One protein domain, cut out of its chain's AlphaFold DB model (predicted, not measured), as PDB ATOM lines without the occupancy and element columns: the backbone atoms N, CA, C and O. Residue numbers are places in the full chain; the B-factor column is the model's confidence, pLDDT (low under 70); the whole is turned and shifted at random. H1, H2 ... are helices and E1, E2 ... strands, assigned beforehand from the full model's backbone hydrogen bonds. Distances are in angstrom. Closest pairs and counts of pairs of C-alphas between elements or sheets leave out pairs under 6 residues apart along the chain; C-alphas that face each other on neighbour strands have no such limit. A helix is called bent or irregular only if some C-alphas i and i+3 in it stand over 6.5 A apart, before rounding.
ATOM      1  N   HIS A  24      25.028 -49.065 -25.404       73.69
ATOM      2  CA  HIS A  24      25.027 -47.615 -25.179       73.69
ATOM      3  C   HIS A  24      23.621 -47.016 -25.264       73.69
ATOM      4  O   HIS A  24      23.221 -46.264 -24.373       73.69
ATOM      5  N   LEU A  25      22.832 -47.388 -26.278       74.75
ATOM      6  CA  LEU A  25      21.440 -46.953 -26.418       74.75
ATOM      7  C   LEU A  25      20.581 -47.435 -25.243       74.75
ATOM      8  O   LEU A  25      19.846 -46.637 -24.656       74.75
ATOM      9  N   LYS A  26      20.713 -48.703 -24.836       80.44
ATOM     10  CA  LYS A  26      19.992 -49.260 -23.676       80.44
ATOM     11  C   LYS A  26      20.359 -48.547 -22.374       80.44
ATOM     12  O   LYS A  26      19.466 -48.211 -21.595       80.44
ATOM     13  N   ASN A  27      21.642 -48.256 -22.159       81.62
ATOM     14  CA  ASN A  27      22.111 -47.516 -20.987       81.62
ATOM     15  C   ASN A  27      21.595 -46.069 -20.975       81.62
ATOM     16  O   ASN A  27      21.129 -45.600 -19.933       81.62
ATOM     17  N   LYS A  28      21.590 -45.382 -22.126       83.81
ATOM     18  CA  LYS A  28      20.992 -44.044 -22.262       83.81
ATOM     19  C   LYS A  28      19.503 -44.052 -21.944       83.81
ATOM     20  O   LYS A  28      19.037 -43.228 -21.160       83.81
ATOM     21  N   VAL A  29      18.758 -45.004 -22.499       87.06
ATOM     22  CA  VAL A  29      17.324 -45.133 -22.226       87.06
ATOM     23  C   VAL A  29      17.071 -45.371 -20.735       87.06
ATOM     24  O   VAL A  29      16.280 -44.645 -20.130       87.06
ATOM     25  N   ALA A  30      17.789 -46.311 -20.116       88.25
ATOM     26  CA  ALA A  30      17.662 -46.598 -18.689       88.25
ATOM     27  C   ALA A  30      17.999 -45.377 -17.811       88.25
ATOM     28  O   ALA A  30      17.345 -45.142 -16.790       88.25
ATOM     29  N   PHE A  31      18.993 -44.574 -18.205       89.50
ATOM     30  CA  PHE A  31      19.306 -43.313 -17.537       89.50
ATOM     31  C   PHE A  31      18.147 -42.316 -17.623       89.50
ATOM     32  O   PHE A  31      17.754 -41.766 -16.589       89.50
ATOM     33  N   ILE A  32      17.600 -42.092 -18.823       89.69
ATOM     34  CA  ILE A  32      16.494 -41.151 -19.036       89.69
ATOM     35  C   ILE A  32      15.298 -41.587 -18.191       89.69
ATOM     36  O   ILE A  32      14.827 -40.802 -17.374       89.69
ATOM     37  N   GLU A  33      14.862 -42.844 -18.297       90.88
ATOM     38  CA  GLU A  33      13.713 -43.375 -17.548       90.88
ATOM     39  C   GLU A  33      13.871 -43.207 -16.034       90.88
ATOM     40  O   GLU A  33      12.944 -42.779 -15.344       90.88
ATOM     41  N   LYS A  34      15.065 -43.494 -15.507       91.81
ATOM     42  CA  LYS A  34      15.344 -43.412 -14.071       91.81
ATOM     43  C   LYS A  34      15.394 -41.975 -13.547       91.81
ATOM     44  O   LYS A  34      15.060 -41.744 -12.384       91.81
ATOM     45  N   ASN A  35      15.845 -41.022 -14.362       92.12
ATOM     46  CA  ASN A  35      16.168 -39.665 -13.911       92.12
ATOM     47  C   ASN A  35      15.235 -38.576 -14.468       92.12
ATOM     48  O   ASN A  35      15.380 -37.414 -14.089       92.12
ATOM     49  N   PHE A  36      14.280 -38.909 -15.339       93.12
ATOM     50  CA  PHE A  36      13.429 -37.923 -16.013       93.12
ATOM     51  C   PHE A  36      12.684 -37.012 -15.032       93.12
ATOM     52  O   PHE A  36      12.784 -35.787 -15.100       93.12
ATOM     53  N   ASP A  37      11.955 -37.598 -14.080       94.00
ATOM     54  CA  ASP A  37      11.132 -36.829 -13.144       94.00
ATOM     55  C   ASP A  37      11.979 -36.030 -12.141       94.00
ATOM     56  O   ASP A  37      11.602 -34.915 -11.767       94.00
ATOM     57  N   SER A  38      13.141 -36.555 -11.730       93.81
ATOM     58  CA  SER A  38      14.053 -35.836 -10.833       93.81
ATOM     59  C   SER A  38      14.686 -34.638 -11.536       93.81
ATOM     60  O   SER A  38      14.713 -33.540 -10.975       93.81
ATOM     61  N   LYS A  39      15.111 -34.797 -12.792       93.88
ATOM     62  CA  LYS A  39      15.623 -33.693 -13.603       93.88
ATOM     63  C   LYS A  39      14.541 -32.661 -13.912       93.88
ATOM     64  O   LYS A  39      14.784 -31.475 -13.720       93.88
ATOM     65  N   MET A  40      13.326 -33.083 -14.266       95.25
ATOM     66  CA  MET A  40      12.182 -32.178 -14.436       95.25
ATOM     67  C   MET A  40      11.921 -31.337 -13.174       95.25
ATOM     68  O   MET A  40      11.629 -30.144 -13.268       95.25
ATOM     69  N   ALA A  41      12.037 -31.930 -11.982       95.25
ATOM     70  CA  ALA A  41      11.888 -31.200 -10.724       95.25
ATOM     71  C   ALA A  41      12.995 -30.150 -10.517       95.25
ATOM     72  O   ALA A  41      12.697 -29.044 -10.058       95.25
ATOM     73  N   LEU A  42      14.239 -30.465 -10.892       94.38
ATOM     74  CA  LEU A  42      15.357 -29.518 -10.855       94.38
ATOM     75  C   LEU A  42      15.150 -28.348 -11.824       94.38
ATOM     76  O   LEU A  42      15.365 -27.206 -11.429       94.38
ATOM     77  N   GLU A  43      14.671 -28.603 -13.045       94.69
ATOM     78  CA  GLU A  43      14.373 -27.541 -14.022       94.69
ATOM     79  C   GLU A  43      13.263 -26.604 -13.524       94.69
ATOM     80  O   GLU A  43      13.387 -25.382 -13.594       94.69
ATOM     81  N   ILE A  44      12.204 -27.158 -12.924       95.50
ATOM     82  CA  ILE A  44      11.129 -26.375 -12.294       95.50
ATOM     83  C   ILE A  44      11.670 -25.497 -11.158       95.50
ATOM     84  O   ILE A  44      11.267 -24.336 -11.021       95.50
ATOM     85  N   GLN A  45      12.559 -26.051 -10.329       93.94
ATOM     86  CA  GLN A  45      13.184 -25.326  -9.228       93.94
ATOM     87  C   GLN A  45      14.093 -24.205  -9.747       93.94
ATOM     88  O   GLN A  45      14.000 -23.082  -9.251       93.94
ATOM     89  N   GLY A  46      14.926 -24.489 -10.752       91.06
ATOM     90  CA  GLY A  46      15.815 -23.517 -11.391       91.06
ATOM     91  C   GLY A  46      15.053 -22.376 -12.065       91.06
ATOM     92  O   GLY A  46      15.451 -21.219 -11.955       91.06
ATOM     93  N   ALA A  47      13.900 -22.678 -12.665       89.44
ATOM     94  CA  ALA A  47      12.997 -21.691 -13.252       89.44
ATOM     95  C   ALA A  47      12.196 -20.875 -12.211       89.44
ATOM     96  O   ALA A  47      11.483 -19.940 -12.578       89.44
ATOM     97  N   GLY A  48      12.276 -21.215 -10.917       91.12
ATOM     98  CA  GLY A  48      11.603 -20.483  -9.837       91.12
ATOM     99  C   GLY A  48      10.074 -20.609  -9.836       91.12
ATOM    100  O   GLY A  48       9.382 -19.734  -9.310       91.12
ATOM    101  N   ILE A  49       9.526 -21.676 -10.423       93.62
ATOM    102  CA  ILE A  49       8.082 -21.829 -10.645       93.62
ATOM    103  C   ILE A  49       7.388 -22.346  -9.383       93.62
ATOM    104  O   ILE A  49       7.688 -23.428  -8.873       93.62
ATOM    105  N   LYS A  50       6.403 -21.588  -8.892       93.19
ATOM    106  CA  LYS A  50       5.744 -21.853  -7.604       93.19
ATOM    107  C   LYS A  50       4.373 -22.495  -7.766       93.19
ATOM    108  O   LYS A  50       4.070 -23.446  -7.047       93.19
ATOM    109  N   SER A  51       3.551 -21.999  -8.692       94.81
ATOM    110  CA  SER A  51       2.168 -22.464  -8.841       94.81
ATOM    111  C   SER A  51       2.096 -23.840  -9.515       94.81
ATOM    112  O   SER A  51       2.803 -24.101 -10.487       94.81
ATOM    113  N   GLU A  52       1.198 -24.718  -9.054       96.25
ATOM    114  CA  GLU A  52       0.995 -26.039  -9.675       96.25
ATOM    115  C   GLU A  52       0.513 -25.943 -11.130       96.25
ATOM    116  O   GLU A  52       0.850 -26.786 -11.958       96.25
ATOM    117  N   THR A  53      -0.228 -24.884 -11.468       97.38
ATOM    118  CA  THR A  53      -0.692 -24.644 -12.844       97.38
ATOM    119  C   THR A  53       0.484 -24.301 -13.759       97.38
ATOM    120  O   THR A  53       0.634 -24.894 -14.825       97.38
ATOM    121  N   SER A  54       1.376 -23.415 -13.312       97.00
ATOM    122  CA  SER A  54       2.597 -23.055 -14.042       97.00
ATOM    123  C   SER A  54       3.552 -24.240 -14.156       97.00
ATOM    124  O   SER A  54       4.137 -24.439 -15.215       97.00
ATOM    125  N   LYS A  55       3.682 -25.064 -13.103       98.12
ATOM    126  CA  LYS A  55       4.482 -26.301 -13.143       98.12
ATOM    127  C   LYS A  55       3.950 -27.275 -14.187       98.12
ATOM    128  O   LYS A  55       4.739 -27.872 -14.908       98.12
ATOM    129  N   LEU A  56       2.629 -27.442 -14.279       98.12
ATOM    130  CA  LEU A  56       2.013 -28.295 -15.295       98.12
ATOM    131  C   LEU A  56       2.315 -27.786 -16.711       98.12
ATOM    132  O   LEU A  56       2.764 -28.562 -17.547       98.12
ATOM    133  N   LEU A  57       2.132 -26.488 -16.963       97.75
ATOM    134  CA  LEU A  57       2.440 -25.863 -18.256       97.75
ATOM    135  C   LEU A  57       3.926 -25.987 -18.620       97.75
ATOM    136  O   LEU A  57       4.265 -26.309 -19.755       97.75
ATOM    137  N   PHE A  58       4.809 -25.780 -17.643       97.12
ATOM    138  CA  PHE A  58       6.247 -25.957 -17.821       97.12
ATOM    139  C   PHE A  58       6.590 -27.393 -18.210       97.12
ATOM    140  O   PHE A  58       7.315 -27.604 -19.176       97.12
ATOM    141  N   LYS A  59       6.006 -28.385 -17.523       97.50
ATOM    142  CA  LYS A  59       6.188 -29.806 -17.857       97.50
ATOM    143  C   LYS A  59       5.776 -30.110 -19.295       97.50
ATOM    144  O   LYS A  59       6.502 -30.823 -19.973       97.50
ATOM    145  N   VAL A  60       4.658 -29.556 -19.774       96.19
ATOM    146  CA  VAL A  60       4.205 -29.765 -21.163       96.19
ATOM    147  C   VAL A  60       5.278 -29.343 -22.168       96.19
ATOM    148  O   VAL A  60       5.607 -30.130 -23.054       96.19
ATOM    149  N   ALA A  61       5.832 -28.137 -22.017       94.38
ATOM    150  CA  ALA A  61       6.848 -27.605 -22.929       94.38
ATOM    151  C   ALA A  61       8.220 -28.276 -22.755       94.38
ATOM    152  O   ALA A  61       8.936 -28.478 -23.733       94.38
ATOM    153  N   MET A  62       8.575 -28.638 -21.519       94.69
ATOM    154  CA  MET A  62       9.887 -29.184 -21.182       94.69
ATOM    155  C   MET A  62      10.010 -30.681 -21.481       94.69
ATOM    156  O   MET A  62      11.107 -31.146 -21.753       94.69
ATOM    157  N   THR A  63       8.925 -31.465 -21.453       95.00
ATOM    158  CA  THR A  63       9.004 -32.928 -21.637       95.00
ATOM    159  C   THR A  63       9.728 -33.360 -22.925       95.00
ATOM    160  O   THR A  63      10.617 -34.203 -22.816       95.00
ATOM    161  N   PRO A  64       9.421 -32.802 -24.113       91.12
ATOM    162  CA  PRO A  64      10.131 -33.154 -25.346       91.12
ATOM    163  C   PRO A  64      11.614 -32.759 -25.317       91.12
ATOM    164  O   PRO A  64      12.470 -33.562 -25.667       91.12
ATOM    165  N   LEU A  65      11.917 -31.550 -24.833       90.50
ATOM    166  CA  LEU A  65      13.287 -31.026 -24.757       90.50
ATOM    167  C   LEU A  65      14.143 -31.785 -23.756       90.50
ATOM    168  O   LEU A  65      15.332 -31.984 -23.967       90.50
ATOM    169  N   LEU A  66      13.535 -32.220 -22.655       91.25
ATOM    170  CA  LEU A  66      14.234 -32.999 -21.658       91.25
ATOM    171  C   LEU A  66      14.612 -34.365 -22.228       91.25
ATOM    172  O   LEU A  66      15.736 -34.807 -22.040       91.25
ATOM    173  N   TYR A  67      13.710 -35.000 -22.980       89.56
ATOM    174  CA  TYR A  67      14.041 -36.216 -23.716       89.56
ATOM    175  C   TYR A  67      15.206 -35.992 -24.699       89.56
ATOM    176  O   TYR A  67      16.171 -36.748 -24.646       89.56
ATOM    177  N   GLU A  68      15.159 -34.937 -25.521       87.50
ATOM    178  CA  GLU A  68      16.236 -34.572 -26.462       87.50
ATOM    179  C   GLU A  68      17.577 -34.339 -25.736       87.50
ATOM    180  O   GLU A  68      18.585 -34.949 -26.083       87.50
ATOM    181  N   SER A  69      17.569 -33.573 -24.643       87.81
ATOM    182  CA  SER A  69      18.730 -33.359 -23.767       87.81
ATOM    183  C   SER A  69      19.295 -34.677 -23.223       87.81
ATOM    184  O   SER A  69      20.511 -34.855 -23.173       87.81
ATOM    185  N   GLY A  70      18.443 -35.630 -22.844       87.56
ATOM    186  CA  GLY A  70      18.886 -36.954 -22.402       87.56
ATOM    187  C   GLY A  70      19.573 -37.765 -23.508       87.56
ATOM    188  O   GLY A  70      20.481 -38.546 -23.222       87.56
ATOM    189  N   LEU A  71      19.179 -37.571 -24.770       82.06
ATOM    190  CA  LEU A  71      19.841 -38.195 -25.918       82.06
ATOM    191  C   LEU A  71      21.196 -37.556 -26.224       82.06
ATOM    192  O   LEU A  71      22.140 -38.277 -26.552       82.06
ATOM    193  N   GLU A  72      21.295 -36.234 -26.106       82.06
ATOM    194  CA  GLU A  72      22.505 -35.448 -26.388       82.06
ATOM    195  C   GLU A  72      23.574 -35.535 -25.286       82.06
ATOM    196  O   GLU A  72      24.674 -35.022 -25.455       82.06
ATOM    197  N   GLY A  73      23.289 -36.189 -24.158       77.88
ATOM    198  CA  GLY A  73      24.278 -36.418 -23.105       77.88
ATOM    199  C   GLY A  73      25.488 -37.233 -23.581       77.88
ATOM    200  O   GLY A  73      25.332 -38.309 -24.172       77.88
ATOM    201  N   ASP A  74      26.687 -36.726 -23.284       65.56
ATOM    202  CA  ASP A  74      27.972 -37.245 -23.781       65.56
ATOM    203  C   ASP A  74      28.669 -38.265 -22.857       65.56
ATOM    204  O   ASP A  74      29.727 -38.790 -23.211       65.56
ATOM    205  N   ASP A  75      28.143 -38.566 -21.666       57.12
ATOM    206  CA  ASP A  75      28.767 -39.540 -20.766       57.12
ATOM    207  C   ASP A  75      28.281 -40.979 -21.021       57.12
ATOM    208  O   ASP A  75      27.118 -41.274 -21.291       57.12
ATOM    209  N   SER A  76      29.210 -41.928 -20.896       49.16
ATOM    210  CA  SER A  76      28.981 -43.362 -21.126       49.16
ATOM    211  C   SER A  76      28.026 -44.024 -20.117       49.16
ATOM    212  O   SER A  76      27.770 -45.218 -20.213       49.16
ATOM    213  N   ASN A  77      27.531 -43.264 -19.134       53.44
ATOM    214  CA  ASN A  77      26.611 -43.707 -18.082       53.44
ATOM    215  C   ASN A  77      25.235 -43.017 -18.163       53.44
ATOM    216  O   ASN A  77      24.384 -43.265 -17.305       53.44
ATOM    217  N   GLY A  78      25.023 -42.171 -19.176       59.25
ATOM    218  CA  GLY A  78      23.838 -41.341 -19.310       59.25
ATOM    219  C   GLY A  78      23.921 -40.064 -18.472       59.25
ATOM    220  O   GLY A  78      24.259 -40.077 -17.285       59.25
ATOM    221  N   GLY A  79      23.583 -38.962 -19.131       73.25
ATOM    222  CA  GLY A  79      23.776 -37.602 -18.664       73.25
ATOM    223  C   GLY A  79      22.863 -36.680 -19.454       73.25
ATOM    224  O   GLY A  79      22.293 -37.062 -20.473       73.25
ATOM    225  N   TRP A  80      22.675 -35.463 -18.960       84.38
ATOM    226  CA  TRP A  80      21.838 -34.476 -19.634       84.38
ATOM    227  C   TRP A  80      22.726 -33.546 -20.457       84.38
ATOM    228  O   TRP A  80      23.598 -32.881 -19.894       84.38
ATOM    229  N   GLY A  81      22.491 -33.481 -21.762       83.31
ATOM    230  CA  GLY A  81      23.008 -32.427 -22.627       83.31
ATOM    231  C   GLY A  81      22.386 -31.068 -22.293       83.31
ATOM    232  O   GLY A  81      21.428 -30.964 -21.518       83.31
ATOM    233  N   GLY A  82      22.925 -30.003 -22.880       79.38
ATOM    234  CA  GLY A  82      22.241 -28.711 -22.863       79.38
ATOM    235  C   GLY A  82      20.964 -28.780 -23.700       79.38
ATOM    236  O   GLY A  82      20.888 -29.548 -24.645       79.38
ATOM    237  N   PHE A  83      19.965 -27.968 -23.375       79.31
ATOM    238  CA  PHE A  83      18.883 -27.667 -24.311       79.31
ATOM    239  C   PHE A  83      18.874 -26.165 -24.568       79.31
ATOM    240  O   PHE A  83      19.249 -25.363 -23.707       79.31
ATOM    241  N   ASN A  84      18.465 -25.778 -25.768       79.62
ATOM    242  CA  ASN A  84      18.386 -24.380 -26.146       79.62
ATOM    243  C   ASN A  84      17.210 -23.699 -25.422       79.62
ATOM    244  O   ASN A  84      16.056 -24.122 -25.533       79.62
ATOM    245  N   GLY A  85      17.499 -22.623 -24.688       82.62
ATOM    246  CA  GLY A  85      16.478 -21.834 -23.997       82.62
ATOM    247  C   GLY A  85      15.458 -21.212 -24.953       82.62
ATOM    248  O   GLY A  85      14.280 -21.114 -24.603       82.62
ATOM    249  N   ASP A  86      15.870 -20.862 -26.172       85.88
ATOM    250  CA  ASP A  86      14.967 -20.318 -27.188       85.88
ATOM    251  C   ASP A  86      13.956 -21.372 -27.654       85.88
ATOM    252  O   ASP A  86      12.778 -21.065 -27.832       85.88
ATOM    253  N   ASP A  87      14.372 -22.637 -27.767       86.25
ATOM    254  CA  ASP A  87      13.483 -23.737 -28.156       86.25
ATOM    255  C   ASP A  87      12.439 -24.023 -27.075       86.25
ATOM    256  O   ASP A  87      11.267 -24.266 -27.385       86.25
ATOM    257  N   PHE A  88      12.824 -23.906 -25.799       91.44
ATOM    258  CA  PHE A  88      11.869 -23.941 -24.694       91.44
ATOM    259  C   PHE A  88      10.829 -22.828 -24.817       91.44
ATOM    260  O   PHE A  88       9.627 -23.106 -24.787       91.44
ATOM    261  N   TRP A  89      11.266 -21.580 -24.992       91.38
ATOM    262  CA  TRP A  89      10.345 -20.451 -25.086       91.38
ATOM    263  C   TRP A  89       9.448 -20.531 -26.319       91.38
ATOM    264  O   TRP A  89       8.256 -20.264 -26.199       91.38
ATOM    265  N   ASN A  90       9.957 -20.982 -27.464       89.81
ATOM    266  CA  ASN A  90       9.149 -21.214 -28.662       89.81
ATOM    267  C   ASN A  90       8.000 -22.198 -28.385       89.81
ATOM    268  O   ASN A  90       6.833 -21.879 -28.639       89.81
ATOM    269  N   ARG A  91       8.300 -23.348 -27.767       90.19
ATOM    270  CA  ARG A  91       7.281 -24.335 -27.362       90.19
ATOM    271  C   ARG A  91       6.313 -23.765 -26.324       90.19
ATOM    272  O   ARG A  91       5.107 -24.018 -26.395       90.19
ATOM    273  N   TYR A  92       6.817 -22.974 -25.379       93.62
ATOM    274  CA  TYR A  92       6.004 -22.334 -24.346       93.62
ATOM    275  C   TYR A  92       5.047 -21.282 -24.931       93.62
ATOM    276  O   TYR A  92       3.874 -21.251 -24.567       93.62
ATOM    277  N   TYR A  93       5.490 -20.475 -25.898       93.00
ATOM    278  CA  TYR A  93       4.639 -19.514 -26.606       93.00
ATOM    279  C   TYR A  93       3.600 -20.196 -27.492       93.00
ATOM    280  O   TYR A  93       2.464 -19.727 -27.596       93.00
ATOM    281  N   ASP A  94       3.937 -21.321 -28.116       91.06
ATOM    282  CA  ASP A  94       2.950 -22.088 -28.869       91.06
ATOM    283  C   ASP A  94       1.896 -22.712 -27.951       91.06
ATOM    284  O   ASP A  94       0.706 -22.689 -28.283       91.06
ATOM    285  N   LEU A  95       2.292 -23.194 -26.769       93.75
ATOM    286  CA  LEU A  95       1.355 -23.591 -25.717       93.75
ATOM    287  C   LEU A  95       0.500 -22.406 -25.255       93.75
ATOM    288  O   LEU A  95      -0.716 -22.550 -25.119       93.75
ATOM    289  N   GLU A  96       1.083 -21.220 -25.089       95.12
ATOM    290  CA  GLU A  96       0.341 -20.010 -24.731       95.12
ATOM    291  C   GLU A  96      -0.740 -19.678 -25.759       95.12
ATOM    292  O   GLU A  96      -1.879 -19.410 -25.378       95.12
ATOM    293  N   LYS A  97      -0.438 -19.742 -27.061       93.00
ATOM    294  CA  LYS A  97      -1.440 -19.510 -28.117       93.00
ATOM    295  C   LYS A  97      -2.634 -20.456 -27.963       93.00
ATOM    296  O   LYS A  97      -3.781 -20.038 -28.146       93.00
ATOM    297  N   ARG A  98      -2.384 -21.719 -27.603       91.75
ATOM    298  CA  ARG A  98      -3.420 -22.745 -27.396       91.75
ATOM    299  C   ARG A  98      -4.221 -22.501 -26.123       91.75
ATOM    300  O   ARG A  98      -5.451 -22.489 -26.174       91.75
ATOM    301  N   VAL A  99      -3.546 -22.216 -25.012       94.88
ATOM    302  CA  VAL A  99      -4.190 -21.861 -23.739       94.88
ATOM    303  C   VAL A  99      -5.024 -20.594 -23.894       94.88
ATOM    304  O   VAL A  99      -6.172 -20.568 -23.461       94.88
ATOM    305  N   LYS A 100      -4.523 -19.570 -24.584       94.88
ATOM    306  CA  LYS A 100      -5.271 -18.343 -24.866       94.88
ATOM    307  C   LYS A 100      -6.512 -18.621 -25.702       94.88
ATOM    308  O   LYS A 100      -7.575 -18.085 -25.406       94.88
ATOM    309  N   LYS A 101      -6.399 -19.475 -26.722       91.94
ATOM    310  CA  LYS A 101      -7.522 -19.843 -27.591       91.94
ATOM    311  C   LYS A 101      -8.640 -20.570 -26.835       91.94
ATOM    312  O   LYS A 101      -9.805 -20.304 -27.107       91.94
ATOM    313  N   VAL A 102      -8.294 -21.472 -25.918       91.81
ATOM    314  CA  VAL A 102      -9.270 -22.326 -25.210       91.81
ATOM    315  C   VAL A 102      -9.734 -21.713 -23.893       91.81
ATOM    316  O   VAL A 102     -10.922 -21.706 -23.589       91.81
ATOM    317  N   CYS A 103      -8.799 -21.193 -23.109       94.50
ATOM    318  CA  CYS A 103      -9.022 -20.710 -21.751       94.50
ATOM    319  C   CYS A 103      -9.074 -19.183 -21.644       94.50
ATOM    320  O   CYS A 103      -9.306 -18.666 -20.555       94.50
ATOM    321  N   GLY A 104      -8.846 -18.450 -22.740       94.06
ATOM    322  CA  GLY A 104      -8.943 -16.989 -22.761       94.06
ATOM    323  C   GLY A 104      -7.854 -16.270 -21.962       94.06
ATOM    324  O   GLY A 104      -8.015 -15.095 -21.651       94.06
ATOM    325  N   THR A 105      -6.760 -16.954 -21.612       95.38
ATOM    326  CA  THR A 105      -5.721 -16.419 -20.724       95.38
ATOM    327  C   THR A 105      -4.311 -16.649 -21.257       95.38
ATOM    328  O   THR A 105      -4.066 -17.604 -21.993       95.38
ATOM    329  N   LEU A 106      -3.394 -15.754 -20.891       95.94
ATOM    330  CA  LEU A 106      -1.959 -15.911 -21.122       95.94
ATOM    331  C   LEU A 106      -1.346 -16.769 -20.013       95.94
ATOM    332  O   LEU A 106      -1.910 -16.873 -18.921       95.94
ATOM    333  N   ILE A 107      -0.194 -17.369 -20.300       96.25
ATOM    334  CA  ILE A 107       0.599 -18.146 -19.332       96.25
ATOM    335  C   ILE A 107       1.949 -17.484 -19.035       96.25
ATOM    336  O   ILE A 107       2.699 -17.946 -18.174       96.25
ATOM    337  N   THR A 108       2.229 -16.375 -19.712       95.12
ATOM    338  CA  THR A 108       3.344 -15.471 -19.465       95.12
ATOM    339  C   THR A 108       2.860 -14.109 -18.966       95.12
ATOM    340  O   THR A 108       1.713 -13.709 -19.179       95.12
ATOM    341  N   GLU A 109       3.749 -13.404 -18.275       92.56
ATOM    342  CA  GLU A 109       3.598 -12.024 -17.813       92.56
ATOM    343  C   GLU A 109       4.868 -11.240 -18.182       92.56
ATOM    344  O   GLU A 109       5.929 -11.830 -18.375       92.56
ATOM    345  N   GLN A 110       4.761  -9.917 -18.302       91.00
ATOM    346  CA  GLN A 110       5.924  -9.039 -18.457       91.00
ATOM    347  C   GLN A 110       6.312  -8.489 -17.087       91.00
ATOM    348  O   GLN A 110       5.459  -7.977 -16.359       91.00
ATOM    349  N   GLU A 111       7.590  -8.584 -16.742       87.00
ATOM    350  CA  GLU A 111       8.154  -8.048 -15.509       87.00
ATOM    351  C   GLU A 111       9.319  -7.119 -15.853       87.00
ATOM    352  O   GLU A 111      10.309  -7.551 -16.439       87.00
ATOM    353  N   THR A 112       9.222  -5.850 -15.464       87.06
ATOM    354  CA  THR A 112      10.334  -4.907 -15.596       87.06
ATOM    355  C   THR A 112      11.257  -5.042 -14.391       87.06
ATOM    356  O   THR A 112      10.847  -4.769 -13.257       87.06
ATOM    357  N   ARG A 113      12.511  -5.434 -14.616       86.69
ATOM    358  CA  ARG A 113      13.539  -5.513 -13.575       86.69
ATOM    359  C   ARG A 113      14.591  -4.444 -13.779       86.69
ATOM    360  O   ARG A 113      14.948  -4.088 -14.897       86.69
ATOM    361  N   GLN A 114      15.086  -3.937 -12.662       86.44
ATOM    362  CA  GLN A 114      16.158  -2.963 -12.650       86.44
ATOM    363  C   GLN A 114      17.500  -3.704 -12.591       86.44
ATOM    364  O   GLN A 114      17.828  -4.314 -11.573       86.44
ATOM    365  N   GLU A 115      18.271  -3.656 -13.673       86.25
ATOM    366  CA  GLU A 115      19.572  -4.312 -13.787       86.25
ATOM    367  C   GLU A 115      20.720  -3.306 -13.831       86.25
ATOM    368  O   GLU A 115      20.644  -2.242 -14.450       86.25
ATOM    369  N   VAL A 116      21.831  -3.655 -13.181       84.94
ATOM    370  CA  VAL A 116      23.070  -2.879 -13.265       84.94
ATOM    371  C   VAL A 116      23.886  -3.409 -14.437       84.94
ATOM    372  O   VAL A 116      24.542  -4.445 -14.341       84.94
ATOM    373  N   LYS A 117      23.870  -2.674 -15.547       84.19
ATOM    374  CA  LYS A 117      24.669  -2.968 -16.734       84.19
ATOM    375  C   LYS A 117      25.998  -2.254 -16.709       84.19
ATOM    376  O   LYS A 117      26.170  -1.218 -16.073       84.19
ATOM    377  N   LYS A 118      26.944  -2.798 -17.467       85.38
ATOM    378  CA  LYS A 118      28.209  -2.144 -17.770       85.38
ATOM    379  C   LYS A 118      28.214  -1.758 -19.239       85.38
ATOM    380  O   LYS A 118      28.031  -2.610 -20.104       85.38
ATOM    381  N   ASP A 119      28.406  -0.477 -19.510       79.12
ATOM    382  CA  ASP A 119      28.537   0.015 -20.873       79.12
ATOM    383  C   ASP A 119      29.805  -0.560 -21.513       79.12
ATOM    384  O   ASP A 119      30.895  -0.477 -20.940       79.12
ATOM    385  N   PHE A 120      29.653  -1.178 -22.685       76.75
ATOM    386  CA  PHE A 120      30.733  -1.913 -23.344       76.75
ATOM    387  C   PHE A 120      31.887  -0.994 -23.770       76.75
ATOM    388  O   PHE A 120      33.047  -1.397 -23.718       76.75
ATOM    389  N   PHE A 121      31.588   0.255 -24.140       69.50
ATOM    390  CA  PHE A 121      32.568   1.197 -24.685       69.50
ATOM    391  C   PHE A 121      33.257   2.047 -23.614       69.50
ATOM    392  O   PHE A 121      34.436   2.367 -23.735       69.50
ATOM    393  N   THR A 122      32.539   2.419 -22.558       81.75
ATOM    394  CA  THR A 122      33.029   3.314 -21.497       81.75
ATOM    395  C   THR A 122      33.362   2.580 -20.202       81.75
ATOM    396  O   THR A 122      33.963   3.166 -19.300       81.75
ATOM    397  N   GLY A 123      32.954   1.314 -20.069       80.62
ATOM    398  CA  GLY A 123      33.132   0.511 -18.862       80.62
ATOM    399  C   GLY A 123      32.356   1.022 -17.644       80.62
ATOM    400  O   GLY A 123      32.507   0.456 -16.558       80.62
ATOM    401  N   ARG A 124      31.544   2.078 -17.790       85.25
ATOM    402  CA  ARG A 124      30.760   2.660 -16.699       85.25
ATOM    403  C   ARG A 124      29.553   1.788 -16.396       85.25
ATOM    404  O   ARG A 124      28.869   1.320 -17.304       85.25
ATOM    405  N   GLN A 125      29.294   1.591 -15.108       88.06
ATOM    406  CA  GLN A 125      28.062   0.959 -14.667       88.06
ATOM    407  C   GLN A 125      26.908   1.953 -14.785       88.06
ATOM    408  O   GLN A 125      27.033   3.110 -14.380       88.06
ATOM    409  N   TYR A 126      25.796   1.500 -15.341       84.25
ATOM    410  CA  TYR A 126      24.542   2.231 -15.385       84.25
ATOM    411  C   TYR A 126      23.410   1.285 -15.022       84.25
ATOM    412  O   TYR A 126      23.539   0.067 -15.104       84.25
ATOM    413  N   THR A 127      22.302   1.854 -14.575       86.56
ATOM    414  CA  THR A 127      21.123   1.070 -14.234       86.56
ATOM    415  C   THR A 127      20.130   1.151 -15.383       86.56
ATOM    416  O   THR A 127      19.798   2.252 -15.821       86.56
ATOM    417  N   ALA A 128      19.696   0.002 -15.883       83.25
ATOM    418  CA  ALA A 128      18.702  -0.125 -16.935       83.25
ATOM    419  C   ALA A 128      17.458  -0.808 -16.375       83.25
ATOM    420  O   ALA A 128      17.559  -1.694 -15.532       83.25
ATOM    421  N   ASN A 129      16.291  -0.391 -16.852       86.38
ATOM    422  CA  ASN A 129      15.074  -1.163 -16.668       86.38
ATOM    423  C   ASN A 129      14.926  -2.061 -17.889       86.38
ATOM    424  O   ASN A 129      14.904  -1.559 -19.013       86.38
ATOM    425  N   GLU A 130      14.855  -3.361 -17.664       83.19
ATOM    426  CA  GLU A 130      14.652  -4.351 -18.710       83.19
ATOM    427  C   GLU A 130      13.365  -5.111 -18.484       83.19
ATOM    428  O   GLU A 130      13.056  -5.516 -17.364       83.19
ATOM    429  N   ASP A 131      12.633  -5.302 -19.573       86.38
ATOM    430  CA  ASP A 131      11.411  -6.078 -19.580       86.38
ATOM    431  C   ASP A 131      11.749  -7.542 -19.856       86.38
ATOM    432  O   ASP A 131      12.344  -7.886 -20.882       86.38
ATOM    433  N   TYR A 132      11.362  -8.407 -18.926       83.75
ATOM    434  CA  TYR A 132      11.518  -9.848 -19.027       83.75
ATOM    435  C   TYR A 132      10.155 -10.498 -19.179       83.75
ATOM    436  O   TYR A 132       9.215 -10.199 -18.442       83.75
ATOM    437  N   THR A 133      10.076 -11.470 -20.085       88.69
ATOM    438  CA  THR A 133       8.934 -12.382 -20.103       88.69
ATOM    439  C   THR A 133       9.133 -13.429 -19.016       88.69
ATOM    440  O   THR A 133      10.156 -14.113 -18.976       88.69
ATOM    441  N   VAL A 134       8.161 -13.546 -18.119       90.69
ATOM    442  CA  VAL A 134       8.194 -14.462 -16.977       90.69
ATOM    443  C   VAL A 134       6.966 -15.362 -16.962       90.69
ATOM    444  O   VAL A 134       5.946 -15.080 -17.586       90.69
ATOM    445  N   TYR A 135       7.052 -16.471 -16.233       93.56
ATOM    446  CA  TYR A 135       5.933 -17.393 -16.057       93.56
ATOM    447  C   TYR A 135       4.841 -16.760 -15.194       93.56
ATOM    448  O   TYR A 135       5.085 -16.479 -14.015       93.56
ATOM    449  N   LYS A 136       3.614 -16.657 -15.716       95.00
ATOM    450  CA  LYS A 136       2.451 -16.266 -14.912       95.00
ATOM    451  C   LYS A 136       2.273 -17.252 -13.766       95.00
ATOM    452  O   LYS A 136       2.226 -18.464 -13.998       95.00
ATOM    453  N   GLN A 137       2.173 -16.747 -12.536       93.19
ATOM    454  CA  GLN A 137       2.016 -17.575 -11.328       93.19
ATOM    455  C   GLN A 137       0.591 -17.563 -10.768       93.19
ATOM    456  O   GLN A 137       0.178 -18.528 -10.125       93.19
ATOM    457  N   ASN A 138      -0.160 -16.489 -11.000       94.12
ATOM    458  CA  ASN A 138      -1.468 -16.287 -10.391       94.12
ATOM    459  C   ASN A 138      -2.571 -16.544 -11.413       94.12
ATOM    460  O   ASN A 138      -2.681 -15.842 -12.411       94.12
ATOM    461  N   TYR A 139      -3.413 -17.534 -11.134       95.38
ATOM    462  CA  TYR A 139      -4.544 -17.901 -11.981       95.38
ATOM    463  C   TYR A 139      -5.814 -17.924 -11.143       95.38
ATOM    464  O   TYR A 139      -5.820 -18.455 -10.029       95.38
ATOM    465  N   THR A 140      -6.902 -17.405 -11.693       96.69
ATOM    466  CA  THR A 140      -8.243 -17.575 -11.136       96.69
ATOM    467  C   THR A 140      -8.633 -19.059 -11.115       96.69
ATOM    468  O   THR A 140      -8.160 -19.837 -11.949       96.69
ATOM    469  N   PRO A 141      -9.542 -19.491 -10.221       96.88
ATOM    470  CA  PRO A 141      -9.989 -20.886 -10.182       96.88
ATOM    471  C   PRO A 141     -10.545 -21.404 -11.521       96.88
ATOM    472  O   PRO A 141     -10.376 -22.577 -11.857       96.88
ATOM    473  N   ALA A 142     -11.183 -20.528 -12.306       96.25
ATOM    474  CA  ALA A 142     -11.696 -20.860 -13.632       96.25
ATOM    475  C   ALA A 142     -10.562 -21.121 -14.639       96.25
ATOM    476  O   ALA A 142     -10.586 -22.140 -15.333       96.25
ATOM    477  N   GLU A 143      -9.543 -20.255 -14.667       96.56
ATOM    478  CA  GLU A 143      -8.349 -20.449 -15.498       96.56
ATOM    479  C   GLU A 143      -7.616 -21.736 -15.108       96.56
ATOM    480  O   GLU A 143      -7.311 -22.542 -15.981       96.56
ATOM    481  N   GLN A 144      -7.410 -21.986 -13.808       97.38
ATOM    482  CA  GLN A 144      -6.751 -23.204 -13.318       97.38
ATOM    483  C   GLN A 144      -7.472 -24.468 -13.792       97.38
ATOM    484  O   GLN A 144      -6.840 -25.399 -14.293       97.38
ATOM    485  N   LYS A 145      -8.806 -24.504 -13.665       96.38
ATOM    486  CA  LYS A 145      -9.619 -25.644 -14.103       96.38
ATOM    487  C   LYS A 145      -9.497 -25.875 -15.611       96.38
ATOM    488  O   LYS A 145      -9.321 -27.019 -16.031       96.38
ATOM    489  N   CYS A 146      -9.570 -24.809 -16.407       95.31
ATOM    490  CA  CYS A 146      -9.446 -24.901 -17.860       95.31
ATOM    491  C   CYS A 146      -8.045 -25.355 -18.285       95.31
ATOM    492  O   CYS A 146      -7.912 -26.358 -18.989       95.31
ATOM    493  N   ILE A 147      -6.999 -24.690 -17.785       96.56
ATOM    494  CA  ILE A 147      -5.602 -25.016 -18.092       96.56
ATOM    495  C   ILE A 147      -5.304 -26.464 -17.727       96.56
ATOM    496  O   ILE A 147      -4.729 -27.183 -18.538       96.56
ATOM    497  N   LYS A 148      -5.742 -26.925 -16.551       95.94
ATOM    498  CA  LYS A 148      -5.543 -28.314 -16.129       95.94
ATOM    499  C   LYS A 148      -6.154 -29.304 -17.121       95.94
ATOM    500  O   LYS A 148      -5.500 -30.277 -17.469       95.94
ATOM    501  N   SER A 149      -7.368 -29.050 -17.615       92.75
ATOM    502  CA  SER A 149      -8.019 -29.946 -18.585       92.75
ATOM    503  C   SER A 149      -7.256 -30.070 -19.911       92.75
ATOM    504  O   SER A 149      -7.197 -31.157 -20.479       92.75
ATOM    505  N   LEU A 150      -6.630 -28.981 -20.366       93.62
ATOM    506  CA  LEU A 150      -5.874 -28.928 -21.617       93.62
ATOM    507  C   LEU A 150      -4.448 -29.469 -21.445       93.62
ATOM    508  O   LEU A 150      -4.032 -30.382 -22.153       93.62
ATOM    509  N   ALA A 151      -3.708 -28.932 -20.475       94.94
ATOM    510  CA  ALA A 151      -2.291 -29.215 -20.279       94.94
ATOM    511  C   ALA A 151      -2.033 -30.635 -19.758       94.94
ATOM    512  O   ALA A 151      -1.000 -31.218 -20.073       94.94
ATOM    513  N   THR A 152      -2.967 -31.234 -19.006       95.31
ATOM    514  CA  THR A 152      -2.848 -32.646 -18.613       95.31
ATOM    515  C   THR A 152      -2.881 -33.567 -19.832       95.31
ATOM    516  O   THR A 152      -2.027 -34.442 -19.931       95.31
ATOM    517  N   LEU A 153      -3.788 -33.339 -20.791       93.44
ATOM    518  CA  LEU A 153      -3.850 -34.145 -22.015       93.44
ATOM    519  C   LEU A 153      -2.589 -33.971 -22.872       93.44
ATOM    520  O   LEU A 153      -2.044 -34.964 -23.347       93.44
ATOM    521  N   GLU A 154      -2.095 -32.738 -23.047       93.75
ATOM    522  CA  GLU A 154      -0.845 -32.502 -23.792       93.75
ATOM    523  C   GLU A 154       0.363 -33.170 -23.124       93.75
ATOM    524  O   GLU A 154       1.181 -33.781 -23.811       93.75
ATOM    525  N   LEU A 155       0.461 -33.109 -21.792       95.62
ATOM    526  CA  LEU A 155       1.542 -33.764 -21.057       95.62
ATOM    527  C   LEU A 155       1.476 -35.288 -21.191       95.62
ATOM    528  O   LEU A 155       2.505 -35.926 -21.393       95.62
ATOM    529  N   GLU A 156       0.283 -35.876 -21.075       95.19
ATOM    530  CA  GLU A 156       0.084 -37.316 -21.255       95.19
ATOM    531  C   GLU A 156       0.481 -37.767 -22.663       95.19
ATOM    532  O   GLU A 156       1.191 -38.759 -22.792       95.19
ATOM    533  N   MET A 157       0.079 -37.031 -23.702       93.94
ATOM    534  CA  MET A 157       0.454 -37.343 -25.086       93.94
ATOM    535  C   MET A 157       1.964 -37.200 -25.318       93.94
ATOM    536  O   MET A 157       2.574 -38.084 -25.909       93.94
ATOM    537  N   ASN A 158       2.596 -36.135 -24.811       93.94
ATOM    538  CA  ASN A 158       4.050 -35.973 -24.919       93.94
ATOM    539  C   ASN A 158       4.803 -37.101 -24.191       93.94
ATOM    540  O   ASN A 158       5.824 -37.570 -24.686       93.94
ATOM    541  N   ARG A 159       4.296 -37.572 -23.044       93.44
ATOM    542  CA  ARG A 159       4.869 -38.720 -22.325       93.44
ATOM    543  C   ARG A 159       4.728 -40.025 -23.104       93.44
ATOM    544  O   ARG A 159       5.697 -40.771 -23.167       93.44
ATOM    545  N   ASP A 160       3.579 -40.283 -23.723       92.94
ATOM    546  CA  ASP A 160       3.404 -41.472 -24.566       92.94
ATOM    547  C   ASP A 160       4.367 -41.462 -25.761       92.94
ATOM    548  O   ASP A 160       4.980 -42.485 -26.057       92.94
ATOM    549  N   ILE A 161       4.544 -40.301 -26.411       89.44
ATOM    550  CA  ILE A 161       5.502 -40.124 -27.514       89.44
ATOM    551  C   ILE A 161       6.926 -40.426 -27.031       89.44
ATOM    552  O   ILE A 161       7.631 -41.211 -27.660       89.44
ATOM    553  N   VAL A 162       7.348 -39.839 -25.905       89.94
ATOM    554  CA  VAL A 162       8.681 -40.080 -25.323       89.94
ATOM    555  C   VAL A 162       8.879 -41.557 -24.983       89.94
ATOM    556  O   VAL A 162       9.888 -42.136 -25.373       89.94
ATOM    557  N   ASN A 163       7.907 -42.189 -24.324       90.00
ATOM    558  CA  ASN A 163       7.982 -43.605 -23.966       90.00
ATOM    559  C   ASN A 163       8.099 -44.494 -25.207       90.00
ATOM    560  O   ASN A 163       8.950 -45.376 -25.251       90.00
ATOM    561  N   TRP A 164       7.298 -44.235 -26.242       87.62
ATOM    562  CA  TRP A 164       7.393 -44.974 -27.499       87.62
ATOM    563  C   TRP A 164       8.769 -44.824 -28.156       87.62
ATOM    564  O   TRP A 164       9.335 -45.813 -28.625       87.62
ATOM    565  N   LYS A 165       9.357 -43.622 -28.140       84.12
ATOM    566  CA  LYS A 165      10.712 -43.417 -28.668       84.12
ATOM    567  C   LYS A 165      11.776 -44.165 -27.867       84.12
ATOM    568  O   LYS A 165      12.694 -44.724 -28.460       84.12
ATOM    569  N   LEU A 166      11.664 -44.182 -26.540       86.19
ATOM    570  CA  LEU A 166      12.577 -44.928 -25.670       86.19
ATOM    571  C   LEU A 166      12.479 -46.438 -25.929       86.19
ATOM    572  O   LEU A 166      13.503 -47.096 -26.088       86.19
ATOM    573  N   GLU A 167      11.267 -46.980 -26.055       84.50
ATOM    574  CA  GLU A 167      11.050 -48.392 -26.402       84.50
ATOM    575  C   GLU A 167      11.614 -48.740 -27.784       84.50
ATOM    576  O   GLU A 167      12.277 -49.766 -27.945       84.50
ATOM    577  N   ARG A 168      11.444 -47.851 -28.769       78.00
ATOM    578  CA  ARG A 168      12.060 -48.000 -30.094       78.00
ATOM    579  C   ARG A 168      13.584 -48.097 -30.002       78.00
ATOM    580  O   ARG A 168      14.179 -48.925 -30.684       78.00
ATOM    581  N   MET A 169      14.217 -47.267 -29.174       77.31
ATOM    582  CA  MET A 169      15.671 -47.294 -28.990       77.31
ATOM    583  C   MET A 169      16.155 -48.585 -28.320       77.31
ATOM    584  O   MET A 169      17.204 -49.097 -28.695       77.31
ATOM    585  N   LYS A 170      15.395 -49.148 -27.368       77.56
ATOM    586  CA  LYS A 170      15.737 -50.439 -26.736       77.56
ATOM    587  C   LYS A 170      15.759 -51.597 -27.738       77.56
ATOM    588  O   LYS A 170      16.512 -52.550 -27.541       77.56
ATOM    589  N   ALA A 171      14.924 -51.517 -28.773       69.69
ATOM    590  CA  ALA A 171      14.744 -52.556 -29.782       69.69
ATOM    591  C   ALA A 171      15.753 -52.493 -30.946       69.69
ATOM    592  O   ALA A 171      15.650 -53.307 -31.859       69.69
ATOM    593  N   ASP A 172      16.705 -51.553 -30.932       60.22
ATOM    594  CA  ASP A 172      17.846 -51.510 -31.863       60.22
ATOM    595  C   ASP A 172      17.460 -51.615 -33.356       60.22
ATOM    596  O   ASP A 172      18.077 -52.311 -34.154       60.22
ATOM    597  N   GLY A 173      16.332 -51.002 -33.729       52.91
ATOM    598  CA  GLY A 173      15.813 -51.039 -35.101       52.91
ATOM    599  C   GLY A 173      15.100 -52.334 -35.520       52.91
ATOM    600  O   GLY A 173      14.414 -52.315 -36.535       52.91
ATOM    601  N   THR A 174      15.140 -53.410 -34.724       52.66
ATOM    602  CA  THR A 174      14.415 -54.685 -34.972       52.66
ATOM    603  C   THR A 174      12.919 -54.639 -34.615       52.66
ATOM    604  O   THR A 174      12.227 -55.653 -34.562       52.66
ATOM    605  N   TYR A 175      12.409 -53.445 -34.332       50.66
ATOM    606  CA  TYR A 175      11.038 -53.202 -33.907       50.66
ATOM    607  C   TYR A 175      10.075 -53.384 -35.089       50.66
ATOM    608  O   TYR A 175      10.301 -52.781 -36.135       50.66
ATOM    609  N   ASP A 176       8.986 -54.152 -34.919       62.62
ATOM    610  CA  ASP A 176       7.846 -54.158 -35.856       62.62
ATOM    611  C   ASP A 176       7.211 -52.761 -35.855       62.62
ATOM    612  O   ASP A 176       6.336 -52.419 -35.046       62.62
TER     613      ASP A 176
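Overview. This is residues 24 to 176 of the 564 residues of an uncharacterized protein of Helicobacter bilis (UniProt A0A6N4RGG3). Helices H3 and H4 make a V, meeting where H3 ends and H4 begins; the bent H2 fills it, and the bent H1 packs on H2 and on the last turns of H4. From this body runs a long bent hairpin, E1 and E2, whose tip, residues 119 to 124, sticks out. The printed part has 153 residues, mostly helix, in the order H1, H2, H3, E1, E2, H4; the sheet E1 - E2 is antiparallel. It is loose, with a radius of gyration of the C-alphas of 18.9 A, and flat, spanning 60 by 46 by 21 A.

Arrangement. By hydrogen bonds H1, residues 24 to 46, and H2, residues 52 to 72, were each assigned as one helix, but both are bent. C-alphas 34 and 37 are 7.9 A apart between arms H1a, residues 24 to 34, and H1b, residues 37 to 46; C-alphas 61 and 64 are 6.9 A apart between H2a, residues 52 to 61, and H2b, residues 64 to 72. H1a touches H2b, with closest C-alphas Ile 32 and Gly 70, 5.9 A. H3, residues 85 to 103, touches H2a with residues 88 to 95 alone, at a steep tilt of 60 degrees; the closest C-alphas are Ala 61 and Tyr 92, 5.5 A. E1, residues 108 to 118, and E2, residues 125 to 135, form an antiparallel hairpin, with N 109 and O 134 within hydrogen-bond range at 2.8 A. H4, residues 141 to 170, touches H2a with residues 144 to 158 alone; the closest C-alphas are Val 60 and Leu 155, 4.8 A. Every O i to N i+4 pair is within range in H1a, H1b, H2a, H2b and H3, and 25 of 26 in H4.

Along the chain. H1a begins at C-alpha 24 (25.027, -47.615, -25.179). H3 measures 25.6 A, E1 28.3 A and E2 28.8 A; E1 bends by 57 degrees at residue 114. H4, 42.5 A, ends at C-alpha 170 (15.737, -50.439, -26.736).

Size, cuts and confidence. The C-alphas farthest apart, Thr 122 and Asp 176, are 64.4 A apart. The printed part has no cut; the link H2 to H3 is long. pLDDT is under 70 at residues 74 to 78, 121 and 171 to 176.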